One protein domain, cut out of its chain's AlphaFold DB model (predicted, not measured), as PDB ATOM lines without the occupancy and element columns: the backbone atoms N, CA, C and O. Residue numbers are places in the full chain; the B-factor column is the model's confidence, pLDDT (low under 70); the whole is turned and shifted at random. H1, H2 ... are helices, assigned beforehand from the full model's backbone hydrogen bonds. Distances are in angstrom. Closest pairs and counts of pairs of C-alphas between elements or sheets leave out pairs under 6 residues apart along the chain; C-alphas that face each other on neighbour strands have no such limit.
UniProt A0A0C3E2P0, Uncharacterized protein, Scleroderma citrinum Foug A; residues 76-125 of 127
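This is residues 76 to 125 of the 127 residues of an uncharacterized protein of Scleroderma citrinum Foug A (UniProt A0A0C3E2P0). One long helix, H2, makes the length of an extended rod, and the chain before it folds back beside its first part to bring the short helix H1 near its middle. Residues 111 to 125, of which 111 to 124 belong to H2, stick out free. The printed part has 50 residues with two named helices, H1 then H2, and no named strand; the class is all helix. It is extended, with a radius of gyration of the C-alphas of 15.7 A and spans of 54 by 17 by 9 A.

In H2, residues 93 to 124, every O i to N i+4 pair is within hydrogen-bond range. H1, residues 76 to 79, is too short for such a pair. H1 and H2 are close but not clearly touching; their closest C-alphas, those of Met 78 and Gln 106, are 6.9 A apart.

H2 measures 46.8 A from C-alpha 93 at (42.273, 55.215, 26.859) to C-alpha 124 at (19.141, 22.351, 50.841). H1 measures 5.1 A and begins with C-alpha 76 at (42.684, 34.494, 43.916).

The C-alphas of Gly 90 and Leu 125, the two farthest apart, are 53.9 A apart. The printed part has no cut. The link from H1 to H2, residues 80 to 92, is long. Mean pLDDT of the printed part is 85.9; residue 125 is under 70.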
ATOM      1  N   GLN A  76      42.029  33.201  43.669       84.31
ATOM      2  CA  GLN A  76      42.684  34.494  43.916       84.31
ATOM      3  C   GLN A  76      42.261  35.557  42.895       84.31
ATOM      4  O   GLN A  76      41.805  36.624  43.282       84.31
ATOM      5  N   ARG A  77      42.262  35.232  41.594       83.00
ATOM      6  CA  ARG A  77      41.780  36.140  40.531       83.00
ATOM      7  C   ARG A  77      40.298  36.511  40.629       83.00
ATOM      8  O   ARG A  77      39.888  37.491  40.012       83.00
ATOM      9  N   MET A  78      39.485  35.694  41.297       76.62
ATOM     10  CA  MET A  78      38.081  36.014  41.562       76.62
ATOM     11  C   MET A  78      37.942  36.936  42.774       76.62
ATOM     12  O   MET A  78      37.017  37.739  42.802       76.62
ATOM     13  N   VAL A  79      38.843  36.844  43.754       81.44
ATOM     14  CA  VAL A  79      38.847  37.691  44.957       81.44
ATOM     15  C   VAL A  79      39.436  39.068  44.644       81.44
ATOM     16  O   VAL A  79      38.794  40.081  44.924       81.44
ATOM     17  N   GLU A  80      40.598  39.109  43.993       82.25
ATOM     18  CA  GLU A  80      41.315  40.337  43.648       82.25
ATOM     19  C   GLU A  80      40.506  41.228  42.693       82.25
ATOM     20  O   GLU A  80      40.129  40.832  41.584       82.25
ATOM     21  N   SER A  81      40.253  42.465  43.121       76.69
ATOM     22  CA  SER A  81      39.618  43.496  42.301       76.69
ATOM     23  C   SER A  81      40.568  43.996  41.212       76.69
ATOM     24  O   SER A  81      41.712  44.361  41.494       76.69
ATOM     25  N   VAL A  82      40.093  44.095  39.968       79.94
ATOM     26  CA  VAL A  82      40.856  44.741  38.888       79.94
ATOM     27  C   VAL A  82      41.016  46.238  39.173       79.94
ATOM     28  O   VAL A  82      40.066  47.011  39.077       79.94
ATOM     29  N   VAL A  83      42.248  46.669  39.453       83.06
ATOM     30  CA  VAL A  83      42.584  48.087  39.654       83.06
ATOM     31  C   VAL A  83      42.519  48.847  38.319       83.06
ATOM     32  O   VAL A  83      43.338  48.651  37.411       83.06
ATOM     33  N   ILE A  84      41.549  49.754  38.182       81.19
ATOM     34  CA  ILE A  84      41.367  50.589  36.987       81.19
ATOM     35  C   ILE A  84      42.287  51.816  37.077       81.19
ATOM     36  O   ILE A  84      41.902  52.873  37.555       81.19
ATOM     37  N   SER A  85      43.513  51.677  36.571       80.88
ATOM     38  CA  SER A  85      44.493  52.773  36.469       80.88
ATOM     39  C   SER A  85      44.735  53.206  35.012       80.88
ATOM     40  O   SER A  85      44.783  52.351  34.112       80.88
ATOM     41  N   GLY A  86      44.900  54.519  34.798       85.19
ATOM     42  CA  GLY A  86      45.271  55.166  33.531       85.19
ATOM     43  C   GLY A  86      44.390  56.374  33.155       85.19
ATOM     44  O   GLY A  86      43.305  56.545  33.718       85.19
ATOM     45  N   PRO A  87      44.811  57.195  32.173       86.94
ATOM     46  CA  PRO A  87      44.080  58.389  31.748       86.94
ATOM     47  C   PRO A  87      42.743  58.056  31.057       86.94
ATOM     48  O   PRO A  87      42.608  57.071  30.324       86.94
ATOM     49  N   LYS A  88      41.720  58.892  31.297       86.00
ATOM     50  CA  LYS A  88      40.359  58.734  30.733       86.00
ATOM     51  C   LYS A  88      40.292  59.048  29.232       86.00
ATOM     52  O   LYS A  88      39.472  58.453  28.530       86.00
ATOM     53  N   ARG A  89      41.134  59.965  28.750       85.94
ATOM     54  CA  ARG A  89      41.200  60.451  27.362       85.94
ATOM     55  C   ARG A  89      42.627  60.294  26.817       85.94
ATOM     56  O   ARG A  89      43.547  60.058  27.591       85.94
ATOM     57  N   GLY A  90      42.787  60.412  25.500       88.62
ATOM     58  CA  GLY A  90      44.098  60.384  24.843       88.62
ATOM     59  C   GLY A  90      44.784  59.013  24.855       88.62
ATOM     60  O   GLY A  90      44.132  57.960  24.919       88.62
ATOM     61  N   ASN A  91      46.114  59.028  24.763       84.06
ATOM     62  CA  ASN A  91      46.919  57.814  24.746       84.06
ATOM     63  C   ASN A  91      46.730  57.025  26.060       84.06
ATOM     64  O   ASN A  91      46.751  57.586  27.148       84.06
ATOM     65  N   GLY A  92      46.478  55.717  25.970       88.06
ATOM     66  CA  GLY A  92      46.145  54.875  27.131       88.06
ATOM     67  C   GLY A  92      44.646  54.678  27.408       88.06
ATOM     68  O   GLY A  92      44.296  53.746  28.142       88.06
ATOM     69  N   ARG A  93      43.738  55.413  26.739       90.81
ATOM     70  CA  ARG A  93      42.273  55.215  26.859       90.81
ATOM     71  C   ARG A  93      41.852  53.769  26.583       90.81
ATOM     72  O   ARG A  93      41.070  53.199  27.342       90.81
ATOM     73  N   ARG A  94      42.394  53.143  25.530       88.75
ATOM     74  CA  ARG A  94      42.070  51.751  25.156       88.75
ATOM     75  C   ARG A  94      42.491  50.753  26.242       88.75
ATOM     76  O   ARG A  94      41.764  49.799  26.509       88.75
ATOM     77  N   LYS A  95      43.630  50.987  26.909       89.75
ATOM     78  CA  LYS A  95      44.086  50.169  28.048       89.75
ATOM     79  C   LYS A  95      43.133  50.322  29.239       89.75
ATOM     80  O   LYS A  95      42.722  49.315  29.808       89.75
ATOM     81  N   ARG A  96      42.705  51.552  29.556       90.06
ATOM     82  CA  ARG A  96      41.705  51.819  30.606       90.06
ATOM     83  C   ARG A  96      40.360  51.152  30.307       90.06
ATOM     84  O   ARG A  96      39.821  50.478  31.174       90.06
ATOM     85  N   GLN A  97      39.855  51.255  29.076       90.69
ATOM     86  CA  GLN A  97      38.607  50.597  28.659       90.69
ATOM     87  C   GLN A  97      38.651  49.074  28.828       90.69
ATOM     88  O   GLN A  97      37.681  48.481  29.296       90.69
ATOM     89  N   ARG A  98      39.780  48.435  28.495       90.31
ATOM     90  CA  ARG A  98      39.967  46.991  28.718       90.31
ATOM     91  C   ARG A  98      39.884  46.628  30.202       90.31
ATOM     92  O   ARG A  98      39.232  45.644  30.530       90.31
ATOM     93  N   LYS A  99      40.491  47.430  31.087       91.12
ATOM     94  CA  LYS A  99      40.413  47.229  32.546       91.12
ATOM     95  C   LYS A  99      38.987  47.410  33.074       91.12
ATOM     96  O   LYS A  99      38.526  46.557  33.817       91.12
ATOM     97  N   VAL A 100      38.271  48.445  32.625       90.94
ATOM     98  CA  VAL A 100      36.855  48.672  32.986       90.94
ATOM     99  C   VAL A 100      35.987  47.480  32.571       90.94
ATOM    100  O   VAL A 100      35.220  46.971  33.377       90.94
ATOM    101  N   LYS A 101      36.153  46.977  31.340       91.75
ATOM    102  CA  LYS A 101      35.423  45.794  30.853       91.75
ATOM    103  C   LYS A 101      35.784  44.516  31.623       91.75
ATOM    104  O   LYS A 101      34.951  43.629  31.770       91.75
ATOM    105  N   ALA A 102      37.031  44.388  32.077       87.94
ATOM    106  CA  ALA A 102      37.459  43.260  32.899       87.94
ATOM    107  C   ALA A 102      36.856  43.322  34.310       87.94
ATOM    108  O   ALA A 102      36.383  42.296  34.792       87.94
ATOM    109  N   ALA A 103      36.814  44.510  34.921       89.06
ATOM    110  CA  ALA A 103      36.181  44.739  36.218       89.06
ATOM    111  C   ALA A 103      34.675  44.433  36.169       89.06
ATOM    112  O   ALA A 103      34.204  43.599  36.936       89.06
ATOM    113  N   SER A 104      33.949  44.972  35.180       89.38
ATOM    114  CA  SER A 104      32.511  44.695  35.041       89.38
ATOM    115  C   SER A 104      32.214  43.212  34.796       89.38
ATOM    116  O   SER A 104      31.238  42.663  35.305       89.38
ATOM    117  N   LYS A 105      33.086  42.510  34.058       89.06
ATOM    118  CA  LYS A 105      32.972  41.059  33.861       89.06
ATOM    119  C   LYS A 105      33.248  40.271  35.148       89.06
ATOM    120  O   LYS A 105      32.610  39.240  35.354       89.06
ATOM    121  N   GLN A 106      34.193  40.709  35.984       85.56
ATOM    122  CA  GLN A 106      34.449  40.093  37.289       85.56
ATOM    123  C   GLN A 106      33.269  40.292  38.245       85.56
ATOM    124  O   GLN A 106      32.856  39.327  38.881       85.56
ATOM    125  N   GLU A 107      32.700  41.495  38.313       86.56
ATOM    126  CA  GLU A 107      31.523  41.800  39.141       86.56
ATOM    127  C   GLU A 107      30.315  40.955  38.731       86.56
ATOM    128  O   GLU A 107      29.758  40.239  39.559       86.56
ATOM    129  N   ALA A 108      29.994  40.903  37.433       89.06
ATOM    130  CA  ALA A 108      28.919  40.048  36.928       89.06
ATOM    131  C   ALA A 108      29.162  38.553  37.218       89.06
ATOM    132  O   ALA A 108      28.223  37.783  37.421       89.06
ATOM    133  N   ALA A 109      30.422  38.107  37.231       85.62
ATOM    134  CA  ALA A 109      30.764  36.734  37.590       85.62
ATOM    135  C   ALA A 109      30.606  36.462  39.098       85.62
ATOM    136  O   ALA A 109      30.155  35.373  39.453       85.62
ATOM    137  N   LYS A 110      30.940  37.433  39.962       86.00
ATOM    138  CA  LYS A 110      30.710  37.370  41.416       86.00
ATOM    139  C   LYS A 110      29.217  37.309  41.729       86.00
ATOM    140  O   LYS A 110      28.792  36.416  42.451       86.00
ATOM    141  N   GLU A 111      28.419  38.168  41.104       88.19
ATOM    142  CA  GLU A 111      26.963  38.195  41.286       88.19
ATOM    143  C   GLU A 111      26.309  36.872  40.848       88.19
ATOM    144  O   GLU A 111      25.479  36.303  41.553       88.19
ATOM    145  N   ARG A 112      26.732  36.309  39.707       88.50
ATOM    146  CA  ARG A 112      26.263  34.987  39.254       88.50
ATOM    147  C   ARG A 112      26.684  33.850  40.185       88.50
ATOM    148  O   ARG A 112      25.986  32.841  40.232       88.50
ATOM    149  N   ALA A 113      27.831  33.962  40.852       85.81
ATOM    150  CA  ALA A 113      28.270  32.971  41.829       85.81
ATOM    151  C   ALA A 113      27.430  33.059  43.113       85.81
ATOM    152  O   ALA A 113      26.923  32.028  43.543       85.81
ATOM    153  N   ALA A 114      27.187  34.269  43.627       88.00
ATOM    154  CA  ALA A 114      26.326  34.505  44.787       88.00
ATOM    155  C   ALA A 114      24.905  33.956  44.568       88.00
ATOM    156  O   ALA A 114      24.436  33.139  45.353       88.00
ATOM    157  N   LYS A 115      24.281  34.258  43.418       90.56
ATOM    158  CA  LYS A 115      22.952  33.717  43.064       90.56
ATOM    159  C   LYS A 115      22.914  32.185  43.056       90.56
ATOM    160  O   LYS A 115      21.928  31.587  43.469       90.56
ATOM    161  N   LYS A 116      23.982  31.527  42.587       88.12
ATOM    162  CA  LYS A 116      24.068  30.056  42.601       88.12
ATOM    163  C   LYS A 116      24.167  29.503  44.020       88.12
ATOM    164  O   LYS A 116      23.557  28.474  44.302       88.12
ATOM    165  N   GLU A 117      24.920  30.162  44.895       87.06
ATOM    166  CA  GLU A 117      25.016  29.776  46.304       87.06
ATOM    167  C   GLU A 117      23.671  29.946  47.012       87.06
ATOM    168  O   GLU A 117      23.197  28.995  47.629       87.06
ATOM    169  N   GLU A 118      22.989  31.073  46.808       87.19
ATOM    170  CA  GLU A 118      21.638  31.326  47.325       87.19
ATOM    171  C   GLU A 118      20.632  30.265  46.856       87.19
ATOM    172  O   GLU A 118      19.910  29.691  47.672       87.19
ATOM    173  N   THR A 119      20.615  29.925  45.559       87.06
ATOM    174  CA  THR A 119      19.730  28.860  45.051       87.06
ATOM    175  C   THR A 119      20.037  27.500  45.665       87.06
ATOM    176  O   THR A 119      19.124  26.721  45.918       87.06
ATOM    177  N   LYS A 120      21.313  27.202  45.931       87.88
ATOM    178  CA  LYS A 120      21.722  25.920  46.503       87.88
ATOM    179  C   LYS A 120      21.331  25.820  47.977       87.88
ATOM    180  O   LYS A 120      20.824  24.782  48.385       87.88
ATOM    181  N   ILE A 121      21.511  26.903  48.737       87.06
ATOM    182  CA  ILE A 121      21.076  27.015  50.136       87.06
ATOM    183  C   ILE A 121      19.555  26.850  50.228       87.06
ATOM    184  O   ILE A 121      19.077  26.059  51.036       87.06
ATOM    185  N   LYS A 122      18.801  27.516  49.344       85.88
ATOM    186  CA  LYS A 122      17.336  27.412  49.288       85.88
ATOM    187  C   LYS A 122      16.834  26.006  48.936       85.88
ATOM    188  O   LYS A 122      15.768  25.621  49.384       85.88
ATOM    189  N   VAL A 123      17.581  25.243  48.136       84.81
ATOM    190  CA  VAL A 123      17.250  23.841  47.810       84.81
ATOM    191  C   VAL A 123      17.630  22.881  48.948       84.81
ATOM    192  O   VAL A 123      17.003  21.839  49.097       84.81
ATOM    193  N   GLN A 124      18.660  23.201  49.741       76.62
ATOM    194  CA  GLN A 124      19.141  22.351  50.841       76.62
ATOM    195  C   GLN A 124      18.371  22.514  52.154       76.62
ATOM    196  O   GLN A 124      18.408  21.599  52.973       76.62
ATOM    197  N   LEU A 125      17.688  23.637  52.355       66.56
ATOM    198  CA  LEU A 125      16.729  23.815  53.440       66.56
ATOM    199  C   LEU A 125      15.333  23.502  52.883       66.56
ATOM    200  O   LEU A 125      14.776  24.358  52.193       66.56
TER     201      LEU A 125